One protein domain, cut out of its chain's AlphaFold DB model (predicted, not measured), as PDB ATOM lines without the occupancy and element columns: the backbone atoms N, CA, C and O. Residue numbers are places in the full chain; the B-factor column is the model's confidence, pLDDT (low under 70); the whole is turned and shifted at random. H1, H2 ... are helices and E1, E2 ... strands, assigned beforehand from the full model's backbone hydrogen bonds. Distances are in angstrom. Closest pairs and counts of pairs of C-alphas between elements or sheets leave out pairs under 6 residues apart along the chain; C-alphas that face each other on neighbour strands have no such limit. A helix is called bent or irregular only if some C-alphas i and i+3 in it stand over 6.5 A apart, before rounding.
ATOM      1  N   LYS A  19     -22.352  22.853 -25.442       91.31
ATOM      2  CA  LYS A  19     -21.338  21.826 -25.202       91.31
ATOM      3  C   LYS A  19     -20.994  21.034 -26.470       91.31
ATOM      4  O   LYS A  19     -19.838  20.656 -26.641       91.31
ATOM      5  N   SER A  20     -21.958  20.818 -27.368       93.31
ATOM      6  CA  SER A  20     -21.726  20.148 -28.656       93.31
ATOM      7  C   SER A  20     -20.779  20.932 -29.561       93.31
ATOM      8  O   SER A  20     -19.900  20.330 -30.170       93.31
ATOM      9  N   ASP A  21     -20.894  22.262 -29.593       95.50
ATOM     10  CA  ASP A  21     -19.981  23.119 -30.358       95.50
ATOM     11  C   ASP A  21     -18.557  23.062 -29.789       95.50
ATOM     12  O   ASP A  21     -17.586  22.988 -30.542       95.50
ATOM     13  N   VAL A  22     -18.430  23.036 -28.453       95.31
ATOM     14  CA  VAL A  22     -17.137  22.836 -27.778       95.31
ATOM     15  C   VAL A  22     -16.534  21.488 -28.168       95.31
ATOM     16  O   VAL A  22     -15.362  21.437 -28.527       95.31
ATOM     17  N   ASP A  23     -17.318  20.408 -28.150       96.12
ATOM     18  CA  ASP A  23     -16.840  19.074 -28.531       96.12
ATOM     19  C   ASP A  23     -16.443  19.001 -30.012       96.12
ATOM     20  O   ASP A  23     -15.432  18.381 -30.355       96.12
ATOM     21  N   ALA A  24     -17.194  19.660 -30.899       97.69
ATOM     22  CA  ALA A  24     -16.871  19.731 -32.321       97.69
ATOM     23  C   ALA A  24     -15.573  20.511 -32.564       97.69
ATOM     24  O   ALA A  24     -14.708  20.063 -33.322       97.69
ATOM     25  N   SER A  25     -15.398  21.640 -31.875       97.44
ATOM     26  CA  SER A  25     -14.167  22.431 -31.909       97.44
ATOM     27  C   SER A  25     -12.977  21.651 -31.333       97.44
ATOM     28  O   SER A  25     -11.912  21.609 -31.945       97.44
ATOM     29  N   TYR A  26     -13.169  20.919 -30.232       97.31
ATOM     30  CA  TYR A  26     -12.143  20.051 -29.644       97.31
ATOM     31  C   TYR A  26     -11.726  18.929 -30.610       97.31
ATOM     32  O   TYR A  26     -10.536  18.708 -30.845       97.31
ATOM     33  N   SER A  27     -12.695  18.267 -31.252       98.00
ATOM     34  CA  SER A  27     -12.442  17.271 -32.302       98.00
ATOM     35  C   SER A  27     -11.721  17.871 -33.512       98.00
ATOM     36  O   SER A  27     -10.831  17.230 -34.075       98.00
ATOM     37  N   ARG A  28     -12.056  19.106 -33.905       97.69
ATOM     38  CA  ARG A  28     -11.356  19.837 -34.973       97.69
ATOM     39  C   ARG A  28      -9.904  20.097 -34.595       97.69
ATOM     40  O   ARG A  28      -9.027  19.838 -35.410       97.69
ATOM     41  N   LEU A  29      -9.645  20.576 -33.378       96.69
ATOM     42  CA  LEU A  29      -8.291  20.837 -32.890       96.69
ATOM     43  C   LEU A  29      -7.447  19.563 -32.891       96.69
ATOM     44  O   LEU A  29      -6.327  19.600 -33.384       96.69
ATOM     45  N   ILE A  30      -7.993  18.423 -32.455       97.06
ATOM     46  CA  ILE A  30      -7.310  17.123 -32.564       97.06
ATOM     47  C   ILE A  30      -6.996  16.783 -34.033       97.06
ATOM     48  O   ILE A  30      -5.869  16.410 -34.356       97.06
ATOM     49  N   ASP A  31      -7.980  16.914 -34.930       95.75
ATOM     50  CA  ASP A  31      -7.840  16.558 -36.350       95.75
ATOM     51  C   ASP A  31      -6.889  17.494 -37.115       95.75
ATOM     52  O   ASP A  31      -6.284  17.083 -38.102       95.75
ATOM     53  N   VAL A  32      -6.733  18.744 -36.677       94.69
ATOM     54  CA  VAL A  32      -5.798  19.711 -37.272       94.69
ATOM     55  C   VAL A  32      -4.406  19.566 -36.658       94.69
ATOM     56  O   VAL A  32      -3.434  19.448 -37.395       94.69
ATOM     57  N   ALA A  33      -4.309  19.526 -35.328       95.00
ATOM     58  CA  ALA A  33      -3.049  19.639 -34.594       95.00
ATOM     59  C   ALA A  33      -2.230  18.343 -34.517       95.00
ATOM     60  O   ALA A  33      -1.045  18.400 -34.191       95.00
ATOM     61  N   LEU A  34      -2.800  17.179 -34.840       95.94
ATOM     62  CA  LEU A  34      -2.045  15.929 -34.990       95.94
ATOM     63  C   LEU A  34      -1.719  15.672 -36.463       95.94
ATOM     64  O   LEU A  34      -2.419  14.915 -37.134       95.94
ATOM     65  N   ASN A  35      -0.677  16.301 -36.996       95.06
ATOM     66  CA  ASN A  35      -0.329  16.268 -38.421       95.06
ATOM     67  C   ASN A  35       1.194  16.105 -38.582       95.06
ATOM     68  O   ASN A  35       1.944  16.808 -37.899       95.06
ATOM     69  N   PRO A  36       1.657  15.215 -39.484       95.38
ATOM     70  CA  PRO A  36       3.073  15.060 -39.811       95.38
ATOM     71  C   PRO A  36       3.807  16.369 -40.100       95.38
ATOM     72  O   PRO A  36       4.949  16.515 -39.671       95.38
ATOM     73  N   ASP A  37       3.146  17.328 -40.757       95.44
ATOM     74  CA  ASP A  37       3.765  18.580 -41.211       95.44
ATOM     75  C   ASP A  37       4.336  19.430 -40.063       95.44
ATOM     76  O   ASP A  37       5.300  20.168 -40.255       95.44
ATOM     77  N   HIS A  38       3.781  19.310 -38.852       90.94
ATOM     78  CA  HIS A  38       4.243  20.038 -37.664       90.94
ATOM     79  C   HIS A  38       4.575  19.130 -36.471       90.94
ATOM     80  O   HIS A  38       4.819  19.627 -35.370       90.94
ATOM     81  N   ALA A  39       4.644  17.809 -36.671       92.00
ATOM     82  CA  ALA A  39       4.911  16.850 -35.596       92.00
ATOM     83  C   ALA A  39       6.280  17.051 -34.923       92.00
ATOM     84  O   ALA A  39       6.422  16.807 -33.727       92.00
ATOM     85  N   ASN A  40       7.263  17.556 -35.674       91.69
ATOM     86  CA  ASN A  40       8.598  17.872 -35.157       91.69
ATOM     87  C   ASN A  40       8.679  19.243 -34.462       91.69
ATOM     88  O   ASN A  40       9.682  19.529 -33.814       91.69
ATOM     89  N   ALA A  41       7.663  20.097 -34.618       94.31
ATOM     90  CA  ALA A  41       7.665  21.468 -34.110       94.31
ATOM     91  C   ALA A  41       6.780  21.645 -32.867       94.31
ATOM     92  O   ALA A  41       7.101  22.459 -32.005       94.31
ATOM     93  N   VAL A  42       5.672  20.899 -32.765       94.50
ATOM     94  CA  VAL A  42       4.678  21.080 -31.697       94.50
ATOM     95  C   VAL A  42       4.174  19.732 -31.190       94.50
ATOM     96  O   VAL A  42       3.597  18.961 -31.955       94.50
ATOM     97  N   ARG A  43       4.327  19.474 -29.886       93.88
ATOM     98  CA  ARG A  43       3.658  18.369 -29.176       93.88
ATOM     99  C   ARG A  43       2.284  18.805 -28.676       93.88
ATOM    100  O   ARG A  43       2.097  19.963 -28.319       93.88
ATOM    101  N   ILE A  44       1.343  17.870 -28.643       95.31
ATOM    102  CA  ILE A  44      -0.062  18.098 -28.311       95.31
ATOM    103  C   ILE A  44      -0.427  17.301 -27.060       95.31
ATOM    104  O   ILE A  44      -0.514  16.073 -27.108       95.31
ATOM    105  N   GLY A  45      -0.685  18.013 -25.964       95.25
ATOM    106  CA  GLY A  45      -1.327  17.469 -24.770       95.25
ATOM    107  C   GLY A  45      -2.845  17.441 -24.941       95.25
ATOM    108  O   GLY A  45      -3.492  18.483 -25.028       95.25
ATOM    109  N   VAL A  46      -3.438  16.250 -25.012       95.56
ATOM    110  CA  VAL A  46      -4.895  16.065 -25.037       95.56
ATOM    111  C   VAL A  46      -5.385  15.955 -23.596       95.56
ATOM    112  O   VAL A  46      -5.436  14.864 -23.026       95.56
ATOM    113  N   ALA A  47      -5.738  17.104 -23.018       93.94
ATOM    114  CA  ALA A  47      -6.234  17.230 -21.652       93.94
ATOM    115  C   ALA A  47      -7.742  16.950 -21.565       93.94
ATOM    116  O   ALA A  47      -8.576  17.829 -21.791       93.94
ATOM    117  N   SER A  48      -8.124  15.705 -21.269       91.69
ATOM    118  CA  SER A  48      -9.538  15.329 -21.185       91.69
ATOM    119  C   SER A  48      -9.775  14.073 -20.357       91.69
ATOM    120  O   SER A  48      -8.982  13.140 -20.379       91.69
ATOM    121  N   HIS A  49     -10.944  14.003 -19.720       90.00
ATOM    122  CA  HIS A  49     -11.493  12.755 -19.183       90.00
ATOM    123  C   HIS A  49     -12.455  12.055 -20.152       90.00
ATOM    124  O   HIS A  49     -12.894  10.941 -19.877       90.00
ATOM    125  N   ASN A  50     -12.804  12.675 -21.287       92.19
ATOM    126  CA  ASN A  50     -13.703  12.066 -22.262       92.19
ATOM    127  C   ASN A  50     -12.973  10.990 -23.076       92.19
ATOM    128  O   ASN A  50     -12.234  11.298 -24.016       92.19
ATOM    129  N   LEU A  51     -13.226   9.718 -22.744       91.81
ATOM    130  CA  LEU A  51     -12.558   8.580 -23.380       91.81
ATOM    131  C   LEU A  51     -12.783   8.511 -24.895       91.81
ATOM    132  O   LEU A  51     -11.914   8.001 -25.600       91.81
ATOM    133  N   PHE A  52     -13.899   9.038 -25.415       94.88
ATOM    134  CA  PHE A  52     -14.130   9.074 -26.861       94.88
ATOM    135  C   PHE A  52     -13.150  10.018 -27.565       94.88
ATOM    136  O   PHE A  52     -12.567   9.635 -28.578       94.88
ATOM    137  N   HIS A  53     -12.900  11.210 -27.014       95.56
ATOM    138  CA  HIS A  53     -11.925  12.148 -27.582       95.56
ATOM    139  C   HIS A  53     -10.479  11.672 -27.403       95.56
ATOM    140  O   HIS A  53      -9.674  11.834 -28.319       95.56
ATOM    141  N   ILE A  54     -10.152  11.028 -26.276       94.12
ATOM    142  CA  ILE A  54      -8.830  10.408 -26.075       94.12
ATOM    143  C   ILE A  54      -8.605   9.299 -27.111       94.12
ATOM    144  O   ILE A  54      -7.567   9.258 -27.772       94.12
ATOM    145  N   ALA A  55      -9.590   8.413 -27.296       94.06
ATOM    146  CA  ALA A  55      -9.520   7.362 -28.306       94.06
ATOM    147  C   ALA A  55      -9.411   7.946 -29.722       94.06
ATOM    148  O   ALA A  55      -8.600   7.473 -30.513       94.06
ATOM    149  N   PHE A  56     -10.170   9.000 -30.029       96.75
ATOM    150  CA  PHE A  56     -10.090   9.696 -31.311       96.75
ATOM    151  C   PHE A  56      -8.686  10.244 -31.586       96.75
ATOM    152  O   PHE A  56      -8.127   9.956 -32.642       96.75
ATOM    153  N   ALA A  57      -8.082  10.951 -30.626       96.19
ATOM    154  CA  ALA A  57      -6.721  11.470 -30.752       96.19
ATOM    155  C   ALA A  57      -5.692  10.357 -30.988       96.19
ATOM    156  O   ALA A  57      -4.846  10.472 -31.876       96.19
ATOM    157  N   LEU A  58      -5.798   9.249 -30.248       94.38
ATOM    158  CA  LEU A  58      -4.921   8.091 -30.420       94.38
ATOM    159  C   LEU A  58      -5.035   7.479 -31.818       94.38
ATOM    160  O   LEU A  58      -4.018   7.175 -32.440       94.38
ATOM    161  N   GLU A  59      -6.253   7.295 -32.324       95.69
ATOM    162  CA  GLU A  59      -6.472   6.715 -33.651       95.69
ATOM    163  C   GLU A  59      -6.037   7.665 -34.776       95.69
ATOM    164  O   GLU A  59      -5.430   7.218 -35.753       95.69
ATOM    165  N   VAL A  60      -6.246   8.978 -34.621       96.50
ATOM    166  CA  VAL A  60      -5.717   9.997 -35.545       96.50
ATOM    167  C   VAL A  60      -4.186   9.962 -35.562       96.50
ATOM    168  O   VAL A  60      -3.595   9.843 -36.639       96.50
ATOM    169  N   ALA A  61      -3.541   9.984 -34.390       95.38
ATOM    170  CA  ALA A  61      -2.084   9.961 -34.272       95.38
ATOM    171  C   ALA A  61      -1.471   8.686 -34.868       95.38
ATOM    172  O   ALA A  61      -0.508   8.762 -35.630       95.38
ATOM    173  N   LYS A  62      -2.056   7.511 -34.590       94.94
ATOM    174  CA  LYS A  62      -1.627   6.233 -35.188       94.94
ATOM    175  C   LYS A  62      -1.746   6.254 -36.703       94.94
ATOM    176  O   LYS A  62      -0.781   5.945 -37.399       94.94
ATOM    177  N   LYS A  63      -2.919   6.637 -37.218       97.00
ATOM    178  CA  LYS A  63      -3.197   6.640 -38.659       97.00
ATOM    179  C   LYS A  63      -2.254   7.573 -39.415       97.00
ATOM    180  O   LYS A  63      -1.858   7.261 -40.534       97.00
ATOM    181  N   ARG A  64      -1.878   8.691 -38.794       97.19
ATOM    182  CA  ARG A  64      -0.969   9.693 -39.360       97.19
ATOM    183  C   ARG A  64       0.503   9.472 -38.990       97.19
ATOM    184  O   ARG A  64       1.343  10.224 -39.460       97.19
ATOM    185  N   LYS A  65       0.827   8.432 -38.211       96.25
ATOM    186  CA  LYS A  65       2.186   8.102 -37.735       96.25
ATOM    187  C   LYS A  65       2.854   9.235 -36.936       96.25
ATOM    188  O   LYS A  65       4.048   9.466 -37.069       96.25
ATOM    189  N   VAL A  66       2.081   9.908 -36.086       95.94
ATOM    190  CA  VAL A  66       2.525  11.023 -35.225       95.94
ATOM    191  C   VAL A  66       2.278  10.742 -33.739       95.94
ATOM    192  O   VAL A  66       1.954  11.637 -32.968       95.94
ATOM    193  N   LEU A  67       2.409   9.483 -33.308       92.81
ATOM    194  CA  LEU A  67       2.233   9.118 -31.894       92.81
ATOM    195  C   LEU A  67       3.191   9.870 -30.963       92.81
ATOM    196  O   LEU A  67       2.785  10.265 -29.875       92.81
ATOM    197  N   ASP A  68       4.419  10.140 -31.408       92.19
ATOM    198  CA  ASP A  68       5.406  10.894 -30.627       92.19
ATOM    199  C   ASP A  68       5.012  12.362 -30.412       92.19
ATOM    200  O   ASP A  68       5.530  13.012 -29.499       92.19
ATOM    201  N   GLN A  69       4.057  12.865 -31.197       94.25
ATOM    202  CA  GLN A  69       3.478  14.195 -31.049       94.25
ATOM    203  C   GLN A  69       2.448  14.259 -29.909       94.25
ATOM    204  O   GLN A  69       2.169  15.346 -29.418       94.25
ATOM    205  N   LEU A  70       1.872  13.129 -29.488       94.25
ATOM    206  CA  LEU A  70       0.720  13.079 -28.583       94.25
ATOM    207  C   LEU A  70       1.129  12.789 -27.132       94.25
ATOM    208  O   LEU A  70       1.857  11.833 -26.858       94.25
ATOM    209  N   ASP A  71       0.583  13.565 -26.203       93.56
ATOM    210  CA  ASP A  71       0.531  13.273 -24.770       93.56
ATOM    211  C   ASP A  71      -0.926  13.274 -24.300       93.56
ATOM    212  O   ASP A  71      -1.762  13.997 -24.842       93.56
ATOM    213  N   ILE A  72      -1.254  12.447 -23.309       94.62
ATOM    214  CA  ILE A  72      -2.580  12.449 -22.680       94.62
ATOM    215  C   ILE A  72      -2.459  13.139 -21.329       94.62
ATOM    216  O   ILE A  72      -1.597  12.772 -20.536       94.62
ATOM    217  N   GLU A  73      -3.336  14.096 -21.041       94.06
ATOM    218  CA  GLU A  73      -3.355  14.783 -19.748       94.06
ATOM    219  C   GLU A  73      -4.691  14.556 -19.034       94.06
ATOM    220  O   GLU A  73      -5.762  14.604 -19.648       94.06
ATOM    221  N   MET A  74      -4.641  14.264 -17.735       91.06
ATOM    222  CA  MET A  74      -5.822  13.979 -16.908       91.06
ATOM    223  C   MET A  74      -5.657  14.593 -15.512       91.06
ATOM    224  O   MET A  74      -4.536  14.792 -15.049       91.06
ATOM    225  N   LEU A  75      -6.763  14.879 -14.823       88.69
ATOM    226  CA  LEU A  75      -6.726  15.338 -13.431       88.69
ATOM    227  C   LEU A  75      -6.400  14.168 -12.498       88.69
ATOM    228  O   LEU A  75      -7.031  13.107 -12.571       88.69
ATOM    229  N   GLU A  76      -5.438  14.378 -11.603       87.44
ATOM    230  CA  GLU A  76      -5.136  13.442 -10.524       87.44
ATOM    231  C   GLU A  76      -6.340  13.316  -9.572       87.44
ATOM    232  O   GLU A  76      -7.002  14.301  -9.249       87.44
ATOM    233  N   GLY A  77      -6.667  12.092  -9.143       81.94
ATOM    234  CA  GLY A  77      -7.712  11.849  -8.142       81.94
ATOM    235  C   GLY A  77      -9.153  11.885  -8.667       81.94
ATOM    236  O   GLY A  77     -10.063  11.542  -7.917       81.94
ATOM    237  N   MET A  78      -9.379  12.240  -9.937       81.69
ATOM    238  CA  MET A  78     -10.727  12.355 -10.514       81.69
ATOM    239  C   MET A  78     -11.253  11.031 -11.090       81.69
ATOM    240  O   MET A  78     -12.326  10.561 -10.727       81.69
ATOM    241  N   ALA A  79     -10.496  10.436 -12.015       82.56
ATOM    242  CA  ALA A  79     -10.892   9.265 -12.804       82.56
ATOM    243  C   ALA A  79      -9.711   8.281 -12.877       82.56
ATOM    244  O   ALA A  79      -9.151   7.982 -13.936       82.56
ATOM    245  N   ASN A  80      -9.234   7.872 -11.696       83.94
ATOM    246  CA  ASN A  80      -8.030   7.054 -11.552       83.94
ATOM    247  C   ASN A  80      -8.123   5.690 -12.269       83.94
ATOM    248  O   ASN A  80      -7.121   5.281 -12.864       83.94
ATOM    249  N   PRO A  81      -9.270   4.974 -12.268       86.75
ATOM    250  CA  PRO A  81      -9.408   3.738 -13.039       86.75
ATOM    251  C   PRO A  81      -9.181   3.937 -14.545       86.75
ATOM    252  O   PRO A  81      -8.494   3.135 -15.182       86.75
ATOM    253  N   GLU A  82      -9.706   5.023 -15.108       87.06
ATOM    254  CA  GLU A  82      -9.561   5.405 -16.512       87.06
ATOM    255  C   GLU A  82      -8.112   5.773 -16.834       87.06
ATOM    256  O   GLU A  82      -7.544   5.252 -17.798       87.06
ATOM    257  N   ALA A  83      -7.487   6.606 -15.998       87.88
ATOM    258  CA  ALA A  83      -6.081   6.975 -16.137       87.88
ATOM    259  C   ALA A  83      -5.167   5.737 -16.102       87.88
ATOM    260  O   ALA A  83      -4.275   5.589 -16.941       87.88
ATOM    261  N   LEU A  84      -5.435   4.786 -15.199       88.06
ATOM    262  CA  LEU A  84      -4.705   3.520 -15.124       88.06
ATOM    263  C   LEU A  84      -4.921   2.655 -16.377       88.06
ATOM    264  O   LEU A  84      -3.984   2.005 -16.847       88.06
ATOM    265  N   ALA A  85      -6.135   2.634 -16.932       86.81
ATOM    266  CA  ALA A  85      -6.433   1.906 -18.164       86.81
ATOM    267  C   ALA A  85      -5.681   2.485 -19.376       86.81
ATOM    268  O   ALA A  85      -5.199   1.719 -20.216       86.81
ATOM    269  N   VAL A  86      -5.536   3.811 -19.448       84.62
ATOM    270  CA  VAL A  86      -4.709   4.498 -20.453       84.62
ATOM    271  C   VAL A  86      -3.225   4.179 -20.243       84.62
ATOM    272  O   VAL A  86      -2.559   3.746 -21.185       84.62
ATOM    273  N   ALA A  87      -2.722   4.299 -19.011       84.88
ATOM    274  CA  ALA A  87      -1.320   4.037 -18.674       84.88
ATOM    275  C   ALA A  87      -0.892   2.594 -19.001       84.88
ATOM    276  O   ALA A  87       0.176   2.367 -19.568       84.88
ATOM    277  N   LYS A  88      -1.761   1.603 -18.743       87.75
ATOM    278  CA  LYS A  88      -1.526   0.183 -19.083       87.75
ATOM    279  C   LYS A  88      -1.311  -0.074 -20.577       87.75
ATOM    280  O   LYS A  88      -0.797  -1.128 -20.942       87.75
ATOM    281  N   ARG A  89      -1.678   0.867 -21.452       82.81
ATOM    282  CA  ARG A  89      -1.434   0.790 -22.901       82.81
ATOM    283  C   ARG A  89      -0.075   1.369 -23.315       82.81
ATOM    284  O   ARG A  89       0.148   1.557 -24.505       82.81
ATOM    285  N   SER A  90       0.824   1.627 -22.357       77.25
ATOM    286  CA  SER A  90       2.146   2.246 -22.574       77.25
ATOM    287  C   SER A  90       2.070   3.620 -23.255       77.25
ATOM    288  O   SER A  90       2.968   4.011 -23.995       77.25
ATOM    289  N   LEU A  91       0.974   4.347 -23.024       81.75
ATOM    290  CA  LEU A  91       0.790   5.716 -23.499       81.75
ATOM    291  C   LEU A  91       1.377   6.696 -22.482       81.75
ATOM    292  O   LEU A  91       1.288   6.464 -21.275       81.75
ATOM    293  N   ARG A  92       1.954   7.803 -22.964       84.81
ATOM    294  CA  ARG A  92       2.433   8.884 -22.095       84.81
ATOM    295  C   ARG A  92       1.232   9.599 -21.481       84.81
ATOM    296  O   ARG A  92       0.403  10.140 -22.214       84.81
ATOM    297  N   ILE A  93       1.151   9.572 -20.154       89.81
ATOM    298  CA  ILE A  93       0.122  10.262 -19.378       89.81
ATOM    299  C   ILE A  93       0.770  11.276 -18.433       89.81
ATOM    300  O   ILE A  93       1.734  10.952 -17.740       89.81
ATOM    301  N   LEU A  94       0.235  12.492 -18.414       92.62
ATOM    302  CA  LEU A  94       0.591  13.556 -17.482       92.62
ATOM    303  C   LEU A  94      -0.596  13.789 -16.544       92.62
ATOM    304  O   LEU A  94      -1.714  14.047 -16.993       92.62
ATOM    305  N   LEU A  95      -0.365  13.657 -15.239       91.25
ATOM    306  CA  LEU A  95      -1.391  13.905 -14.230       91.25
ATOM    307  C   LEU A  95      -1.249  15.327 -13.691       91.25
ATOM    308  O   LEU A  95      -0.194  15.698 -13.177       91.25
ATOM    309  N   TYR A  96      -2.319  16.109 -13.795       90.69
ATOM    310  CA  TYR A  96      -2.415  17.414 -13.157       90.69
ATOM    311  C   TYR A  96      -2.673  17.222 -11.658       90.69
ATOM    312  O   TYR A  96      -3.774  16.824 -11.269       90.69
ATOM    313  N   ALA A  97      -1.650  17.495 -10.845       89.62
ATOM    314  CA  ALA A  97      -1.671  17.367  -9.391       89.62
ATOM    315  C   ALA A  97      -1.597  18.764  -8.737       89.62
ATOM    316  O   ALA A  97      -0.538  19.401  -8.778       89.62
ATOM    317  N   PRO A  98      -2.702  19.288  -8.172       86.50
ATOM    318  CA  PRO A  98      -2.713  20.601  -7.540       86.50
ATOM    319  C   PRO A  98      -1.913  20.583  -6.230       86.50
ATOM    320  O   PRO A  98      -2.143  19.749  -5.356       86.50
ATOM    321  N   VAL A  99      -1.001  21.542  -6.067       89.31
ATOM    322  CA  VAL A  99      -0.216  21.738  -4.839       89.31
ATOM    323  C   VAL A  99      -0.415  23.153  -4.315       89.31
ATOM    324  O   VAL A  99      -0.546  24.099  -5.089       89.31
ATOM    325  N   THR A 100      -0.440  23.308  -2.995       90.44
ATOM    326  CA  THR A 100      -0.624  24.605  -2.337       90.44
ATOM    327  C   THR A 100       0.236  24.695  -1.082       90.44
ATOM    328  O   THR A 100       0.652  23.673  -0.524       90.44
ATOM    329  N   ARG A 101       0.521  25.917  -0.629       89.25
ATOM    330  CA  ARG A 101       1.137  26.130   0.684       89.25
ATOM    331  C   ARG A 101       0.128  25.770   1.770       89.25
ATOM    332  O   ARG A 101      -1.077  25.882   1.569       89.25
ATOM    333  N   LYS A 102       0.625  25.371   2.943       87.44
ATOM    334  CA  LYS A 102      -0.231  25.006   4.084       87.44
ATOM    335  C   LYS A 102      -1.224  26.121   4.437       87.44
ATOM    336  O   LYS A 102      -2.386  25.829   4.702       87.44
ATOM    337  N   ASP A 103      -0.764  27.365   4.386       83.12
ATOM    338  CA  ASP A 103      -1.555  28.534   4.777       83.12
ATOM    339  C   ASP A 103      -2.634  28.896   3.740       83.12
ATOM    340  O   ASP A 103      -3.645  29.489   4.094       83.12
ATOM    341  N   ASP A 104      -2.478  28.455   2.485       84.06
ATOM    342  CA  ASP A 104      -3.411  28.713   1.376       84.06
ATOM    343  C   ASP A 104      -4.339  27.505   1.102       84.06
ATOM    344  O   ASP A 104      -5.002  27.424   0.062       84.06
ATOM    345  N   PHE A 105      -4.371  26.514   2.004       85.31
ATOM    346  CA  PHE A 105      -5.097  25.258   1.789       85.31
ATOM    347  C   PHE A 105      -6.601  25.471   1.590       85.31
ATOM    348  O   PHE A 105      -7.180  24.919   0.655       85.31
ATOM    349  N   ALA A 106      -7.234  26.302   2.422       76.94
ATOM    350  CA  ALA A 106      -8.666  26.582   2.317       76.94
ATOM    351  C   ALA A 106      -9.029  27.226   0.962       76.94
ATOM    352  O   ALA A 106      -9.961  26.770   0.296       76.94
ATOM    353  N   SER A 107      -8.247  28.212   0.508       77.88
ATOM    354  CA  SER A 107      -8.439  28.876  -0.788       77.88
ATOM    355  C   SER A 107      -8.254  27.911  -1.964       77.88
ATOM    356  O   SER A 107      -9.044  27.911  -2.912       77.88
ATOM    357  N   ALA A 108      -7.260  27.020  -1.891       83.25
ATOM    358  CA  ALA A 108      -7.048  25.991  -2.910       83.25
ATOM    359  C   ALA A 108      -8.206  24.979  -2.974       83.25
ATOM    360  O   ALA A 108      -8.627  24.593  -4.068       83.25
ATOM    361  N   VAL A 109      -8.763  24.578  -1.827       81.25
ATOM    362  CA  VAL A 109      -9.943  23.699  -1.779       81.25
ATOM    363  C   VAL A 109     -11.154  24.378  -2.418       81.25
ATOM    364  O   VAL A 109     -11.814  23.758  -3.251       81.25
ATOM    365  N   ALA A 110     -11.415  25.653  -2.115       77.56
ATOM    366  CA  ALA A 110     -12.509  26.406  -2.736       77.56
ATOM    367  C   ALA A 110     -12.376  26.459  -4.274       77.56
ATOM    368  O   ALA A 110     -13.351  26.239  -5.001       77.56
ATOM    369  N   TYR A 111     -11.156  26.666  -4.784       80.31
ATOM    370  CA  TYR A 111     -10.864  26.595  -6.219       80.31
ATOM    371  C   TYR A 111     -11.159  25.207  -6.814       80.31
ATOM    372  O   TYR A 111     -11.766  25.107  -7.886       80.31
ATOM    373  N   LEU A 112     -10.744  24.132  -6.135       80.88
ATOM    374  CA  LEU A 112     -10.926  22.758  -6.613       80.88
ATOM    375  C   LEU A 112     -12.394  22.329  -6.623       80.88
ATOM    376  O   LEU A 112     -12.832  21.727  -7.604       80.88
ATOM    377  N   VAL A 113     -13.169  22.686  -5.596       78.94
ATOM    378  CA  VAL A 113     -14.620  22.433  -5.552       78.94
ATOM    379  C   VAL A 113     -15.305  23.063  -6.765       78.94
ATOM    380  O   VAL A 113     -16.072  22.399  -7.454       78.94
ATOM    381  N   ARG A 114     -14.934  24.295  -7.132       77.06
ATOM    382  CA  ARG A 114     -15.454  24.938  -8.348       77.06
ATOM    383  C   ARG A 114     -15.112  24.155  -9.618       77.06
ATOM    384  O   ARG A 114     -15.959  23.995 -10.493       77.06
ATOM    385  N   ARG A 115     -13.874  23.666  -9.745       76.25
ATOM    386  CA  ARG A 115     -13.467  22.840 -10.896       76.25
ATOM    387  C   ARG A 115     -14.237  21.516 -10.935       76.25
ATOM    388  O   ARG A 115     -14.562  21.051 -12.025       76.25
ATOM    389  N   LEU A 116     -14.560  20.925  -9.787       74.94
ATOM    390  CA  LEU A 116     -15.399  19.725  -9.692       74.94
ATOM    391  C   LEU A 116     -16.841  20.000 -10.144       74.94
ATOM    392  O   LEU A 116     -17.365  19.264 -10.983       74.94
ATOM    393  N   ASP A 117     -17.453  21.080  -9.662       71.50
ATOM    394  CA  ASP A 117     -18.815  21.482 -10.040       71.50
ATOM    395  C   ASP A 117     -18.930  21.747 -11.547       71.50
ATOM    396  O   ASP A 117     -19.849  21.269 -12.216       71.50
ATOM    397  N   GLU A 118     -17.946  22.447 -12.121       70.25
ATOM    398  CA  GLU A 118     -17.879  22.676 -13.564       70.25
ATOM    399  C   GLU A 118     -17.828  21.350 -14.335       70.25
ATOM    400  O   GLU A 118     -18.572  21.170 -15.297       70.25
ATOM    401  N   ASN A 119     -17.013  20.386 -13.895       70.62
ATOM    402  CA  ASN A 119     -16.840  19.088 -14.556       70.62
ATOM    403  C   ASN A 119     -18.013  18.109 -14.354       70.62
ATOM    404  O   ASN A 119     -18.139  17.144 -15.112       70.62
ATOM    405  N   THR A 120     -18.898  18.360 -13.388       71.25
ATOM    406  CA  THR A 120     -20.070  17.515 -13.080       71.25
ATOM    407  C   THR A 120     -21.390  18.059 -13.644       71.25
ATOM    408  O   THR A 120     -22.446  17.443 -13.466       71.25
ATOM    409  N   ALA A 121     -21.340  19.166 -14.399       75.62
ATOM    410  CA  ALA A 121     -22.496  19.741 -15.085       75.62
ATOM    411  C   ALA A 121     -23.272  18.707 -15.946       75.62
ATOM    412  O   ALA A 121     -22.675  17.760 -16.465       75.62
ATOM    413  N   PRO A 122     -24.596  18.878 -16.164       78.94
ATOM    414  CA  PRO A 122     -25.441  17.870 -16.820       78.94
ATOM    415  C   PRO A 122     -24.974  17.389 -18.195       78.94
ATOM    416  O   PRO A 122     -25.208  16.238 -18.560       78.94
ATOM    417  N   GLU A 123     -24.312  18.255 -18.957       79.06
ATOM    418  CA  GLU A 123     -23.832  17.938 -20.301       79.06
ATOM    419  C   GLU A 123     -22.423  17.323 -20.319       79.06
ATOM    420  O   GLU A 123     -21.985  16.846 -21.368       79.06
ATOM    421  N   ASN A 124     -21.715  17.297 -19.184       83.50
ATOM    422  CA  ASN A 124     -20.335  16.830 -19.116       83.50
ATOM    423  C   ASN A 124     -20.204  15.307 -19.061       83.50
ATOM    424  O   ASN A 124     -20.993  14.589 -18.446       83.50
ATOM    425  N   TYR A 125     -19.140  14.819 -19.704       86.56
ATOM    426  CA  TYR A 125     -18.857  13.392 -19.844       86.56
ATOM    427  C   TYR A 125     -18.655  12.692 -18.493       86.56
ATOM    428  O   TYR A 125     -19.164  11.589 -18.301       86.56
ATOM    429  N   LEU A 126     -17.955  13.338 -17.551       84.62
ATOM    430  CA  LEU A 126     -17.622  12.749 -16.250       84.62
ATOM    431  C   LEU A 126     -18.864  12.302 -15.472       84.62
ATOM    432  O   LEU A 126     -18.840  11.234 -14.866       84.62
ATOM    433  N   ARG A 127     -19.990  13.016 -15.593       84.12
ATOM    434  CA  ARG A 127     -21.265  12.601 -14.993       84.12
ATOM    435  C   ARG A 127     -21.751  11.238 -15.498       84.12
ATOM    436  O   ARG A 127     -22.372  10.501 -14.747       84.12
ATOM    437  N   SER A 128     -21.488  10.909 -16.764       85.06
ATOM    438  CA  SER A 128     -21.865   9.617 -17.358       85.06
ATOM    439  C   SER A 128     -20.780   8.547 -17.203       85.06
ATOM    440  O   SER A 128     -21.082   7.365 -17.359       85.06
ATOM    441  N   SER A 129     -19.530   8.935 -16.925       84.12
ATOM    442  CA  SER A 129     -18.357   8.043 -16.959       84.12
ATOM    443  C   SER A 129     -18.481   6.817 -16.045       84.12
ATOM    444  O   SER A 129     -18.114   5.717 -16.446       84.12
ATOM    445  N   PHE A 130     -19.112   6.969 -14.880       81.94
ATOM    446  CA  PHE A 130     -19.327   5.870 -13.935       81.94
ATOM    447  C   PHE A 130     -20.338   4.820 -14.422       81.94
ATOM    448  O   PHE A 130     -20.338   3.691 -13.939       81.94
ATOM    449  N   GLU A 131     -21.193   5.169 -15.388       86.38
ATOM    450  CA  GLU A 131     -22.274   4.307 -15.876       86.38
ATOM    451  C   GLU A 131     -22.026   3.764 -17.287       86.38
ATOM    452  O   GLU A 131     -22.591   2.736 -17.648       86.38
ATOM    453  N   ILE A 132     -21.188   4.405 -18.111       87.94
ATOM    454  CA  ILE A 132     -21.043   4.017 -19.530       87.94
ATOM    455  C   ILE A 132     -20.544   2.579 -19.744       87.94
ATOM    456  O   ILE A 132     -20.763   2.020 -20.815       87.94
ATOM    457  N   GLY A 133     -19.861   1.985 -18.760       86.31
ATOM    458  CA  GLY A 133     -19.375   0.604 -18.840       86.31
ATOM    459  C   GLY A 133     -20.462  -0.446 -18.587       86.31
ATOM    460  O   GLY A 133     -20.336  -1.574 -19.056       86.31
ATOM    461  N   SER A 134     -21.524  -0.084 -17.864       90.94
ATOM    462  CA  SER A 134     -22.601  -0.989 -17.436       90.94
ATOM    463  C   SER A 134     -23.973  -0.628 -18.017       90.94
ATOM    464  O   SER A 134     -24.876  -1.462 -18.004       90.94
ATOM    465  N   ASN A 135     -24.134   0.582 -18.561       94.31
ATOM    466  CA  ASN A 135     -25.383   1.108 -19.102       94.31
ATOM    467  C   ASN A 135     -25.266   1.363 -20.626       94.31
ATOM    468  O   ASN A 135     -24.746   2.404 -21.047       94.31
ATOM    469  N   PRO A 136     -25.789   0.453 -21.478       93.31
ATOM    470  CA  PRO A 136     -25.718   0.579 -22.936       93.31
ATOM    471  C   PRO A 136     -26.396   1.837 -23.488       93.31
ATOM    472  O   PRO A 136     -25.956   2.371 -24.506       93.31
ATOM    473  N   VAL A 137     -27.445   2.328 -22.819       94.25
ATOM    474  CA  VAL A 137     -28.157   3.546 -23.227       94.25
ATOM    475  C   VAL A 137     -27.252   4.759 -23.035       94.25
ATOM    476  O   VAL A 137     -27.046   5.524 -23.976       94.25
ATOM    477  N   LYS A 138     -26.618   4.885 -21.861       91.19
ATOM    478  CA  LYS A 138     -25.658   5.967 -21.578       91.19
ATOM    479  C   LYS A 138     -24.451   5.928 -22.508       91.19
ATOM    480  O   LYS A 138     -24.012   6.976 -22.983       91.19
ATOM    481  N   PHE A 139     -23.938   4.737 -22.814       93.75
ATOM    482  CA  PHE A 139     -22.878   4.588 -23.810       93.75
ATOM    483  C   PHE A 139     -23.328   5.087 -25.189       93.75
ATOM    484  O   PHE A 139     -22.615   5.874 -25.814       93.75
ATOM    485  N   ALA A 140     -24.508   4.665 -25.659       94.69
ATOM    486  CA  ALA A 140     -25.043   5.070 -26.957       94.69
ATOM    487  C   ALA A 140     -25.275   6.588 -27.042       94.69
ATOM    488  O   ALA A 140     -24.924   7.191 -28.056       94.69
ATOM    489  N   GLU A 141     -25.782   7.214 -25.974       92.94
ATOM    490  CA  GLU A 141     -25.937   8.671 -25.860       92.94
ATOM    491  C   GLU A 141     -24.596   9.401 -26.037       92.94
ATOM    492  O   GLU A 141     -24.470  10.284 -26.888       92.94
ATOM    493  N   GLN A 142     -23.567   9.017 -25.271       94.12
ATOM    494  CA  GLN A 142     -22.246   9.653 -25.343       94.12
ATOM    495  C   GLN A 142     -21.544   9.376 -26.679       94.12
ATOM    496  O   GLN A 142     -20.939  10.276 -27.262       94.12
ATOM    497  N   ALA A 143     -21.678   8.160 -27.217       95.25
ATOM    498  CA  ALA A 143     -21.144   7.804 -28.528       95.25
ATOM    499  C   ALA A 143     -21.811   8.607 -29.656       95.25
ATOM    500  O   ALA A 143     -21.128   9.015 -30.595       95.25
ATOM    501  N   ALA A 144     -23.124   8.846 -29.579       96.12
ATOM    502  CA  ALA A 144     -23.844   9.676 -30.540       96.12
ATOM    503  C   ALA A 144     -23.363  11.132 -30.490       96.12
ATOM    504  O   ALA A 144     -23.032  11.691 -31.535       96.12
ATOM    505  N   ARG A 145     -23.227  11.712 -29.287       94.75
ATOM    506  CA  ARG A 145     -22.665  13.065 -29.096       94.75
ATOM    507  C   ARG A 145     -21.260  13.187 -29.681       94.75
ATOM    508  O   ARG A 145     -20.990  14.109 -30.444       94.75
ATOM    509  N   PHE A 146     -20.387  12.223 -29.388       96.94
ATOM    510  CA  PHE A 146     -19.041  12.185 -29.952       96.94
ATOM    511  C   PHE A 146     -19.062  12.090 -31.486       96.94
ATOM    512  O   PHE A 146     -18.409  12.887 -32.156       96.94
ATOM    513  N   LYS A 147     -19.834  11.163 -32.068       97.69
ATOM    514  CA  LYS A 147     -19.945  11.037 -33.533       97.69
ATOM    515  C   LYS A 147     -20.407  12.340 -34.178       97.69
ATOM    516  O   LYS A 147     -19.836  12.736 -35.189       97.69
ATOM    517  N   GLN A 148     -21.387  13.007 -33.572       97.62
ATOM    518  CA  GLN A 148     -21.868  14.301 -34.039       97.62
ATOM    519  C   GLN A 148     -20.757  15.356 -33.983       97.62
ATOM    520  O   GLN A 148     -20.490  16.000 -34.989       97.62
ATOM    521  N   SER A 149     -20.014  15.444 -32.874       97.81
ATOM    522  CA  SER A 149     -18.872  16.363 -32.752       97.81
ATOM    523  C   SER A 149     -17.802  16.138 -33.830       97.81
ATOM    524  O   SER A 149     -17.259  17.083 -34.398       97.81
ATOM    525  N   VAL A 150     -17.543  14.875 -34.183       97.75
ATOM    526  CA  VAL A 150     -16.608  14.505 -35.246       97.75
ATOM    527  C   VAL A 150     -17.156  14.925 -36.610       97.75
ATOM    528  O   VAL A 150     -16.380  15.386 -37.438       97.75
ATOM    529  N   ILE A 151     -18.455  14.802 -36.875       97.44
ATOM    530  CA  ILE A 151     -19.063  15.293 -38.124       97.44
ATOM    531  C   ILE A 151     -18.959  16.824 -38.197       97.44
ATOM    532  O   ILE A 151     -18.459  17.362 -39.189       97.44
ATOM    533  N   ASP A 152     -19.339  17.509 -37.121       97.88
ATOM    534  CA  ASP A 152     -19.469  18.968 -37.085       97.88
ATOM    535  C   ASP A 152     -18.126  19.706 -37.047       97.88
ATOM    536  O   ASP A 152     -18.055  20.892 -37.372       97.88
ATOM    537  N   ARG A 153     -17.022  19.012 -36.739       97.69
ATOM    538  CA  ARG A 153     -15.661  19.581 -36.712       97.69
ATOM    539  C   ARG A 153     -15.257  20.302 -38.008       97.69
ATOM    540  O   ARG A 153     -14.403  21.193 -37.997       97.69
ATOM    541  N   HIS A 154     -15.858  19.908 -39.132       96.44
ATOM    542  CA  HIS A 154     -15.596  20.494 -40.450       96.44
ATOM    543  C   HIS A 154     -16.373  21.783 -40.703       96.44
ATOM    544  O   HIS A 154     -15.930  22.593 -41.512       96.44
TER     545      HIS A 154
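Overview. This is residues 19 to 154 of the 830 residues of the protein "Unannotated protein" of freshwater metagenome (UniProt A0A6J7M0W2). A small wall of three parallel strands has helices H2 and H3 over one face and H1 on it at the E1 side, while H6 packs steeply on H1 on the side away from the sheet. From E3 the chain runs outward, and H4, the longest helix, comes back toward the short H5 as an arm; residues 101 to 107, of which 102 to 107 belong to H4, stick out. The printed part has 136 residues with six named helices and three named strands, in the order H1 E1 H2 E2 H3 E3 H4 H5 H6, and its class is mostly helix. The sheet's order is E1 E2 E3. The whole is compact, with a radius of gyration of the C-alphas of 16.2 A, and spans 47 by 39 by 29 A along its three main axes.

Arrangement. In the sheet, E2, residues 70 to 75, is the inner strand; the edge strands are E1, residues 44 to 47, and E3, residues 93 to 96. E1 and E2 are parallel at 24 degrees, with N 46 and O 71 within hydrogen-bond range at 2.8 A. E2 and E3 are parallel at 35 degrees, with N 94 and O 72 in that range at 2.8 A. H2, residues 51 to 64, is on the sheet at a height of 10.0 A, over E1 and E2, and runs along the strands, at 5 degrees to E2 on the local plane. H3, residues 80 to 87, lies on the same face at a height of 9.6 A, over E2, and also runs along the strands; it is near H2. H1, residues 19 to 33, is on the sheet with its residues 26 to 33; the closest C-alphas of H1 and E1 are those of Ala 33 and Ile 44, 7.1 A. The sheet and these helices make two layers, H1, H2 and H3 being on one face. E1, H2, E2 and E2, H3, E3 are strand-helix-strand units, parallel neighbour strands with a helix between, each with a right-handed crossover. H1 touches H2 with residues 27 to 31 alone, at a shallow tilt of 22 degrees, the same way; the closest C-alphas are those of Ile 30 and Ala 57, 6.0 A. H6, residues 136 to 152, touches H1 with residues 145 to 152 alone, at a steep tilt of 59 degrees; the closest C-alphas, of Ala 24 and Ser 149, are 3.9 A apart. H6 and H2 only just touch, with 3 pairs of C-alphas within 8 A, the closest being those of Phe 52 and Phe 146, 6.6 A. H5, residues 125 to 129, only just touches H6, also with 3 such pairs, the closest being Ser 128 and Lys 138, 6.7 A. H4, residues 102 to 119, touches no helix and is not on the sheet; it is close to H5 but not clearly touching, with the C-alphas of Asn 119 and Leu 126 closest at 6.6 A. Every O i to N i+4 pair is within hydrogen-bond range in H1, H2, H3, H5 and H6, and 12 of 14 are in H4.

Along the chain. E2 is 17.0 A long from first to last C-alpha, E1 9.1 A and E3 9.8 A. H2 is 19.8 A long, H3 10.2 A and H5 6.1 A. H1 is 20.7 A long and begins at C-alpha 19, (-21.338, 21.826, -25.202). H4 is 25.7 A long and begins at C-alpha 102, (-0.231, 25.006, 4.084); it is irregular, with C-alphas 103 and 106 7.8 A apart, and has a kink of 29 degrees near residue 109. H6 is 24.0 A long and ends at C-alpha 152, (-19.469, 18.968, -37.085).

Size, cuts and confidence. The two C-alphas farthest apart, those of Lys 63 and Asp 103, are 48.7 A apart. Residues 101 to 107, of which 102 to 107 belong to H4, stand free. The printed part has no cut and no long link; the links H1 to E1 and H5 to H6 are short, the others tight. The mean pLDDT of the printed part is 89.8, that of H4 is 79, and no printed residue is under 70.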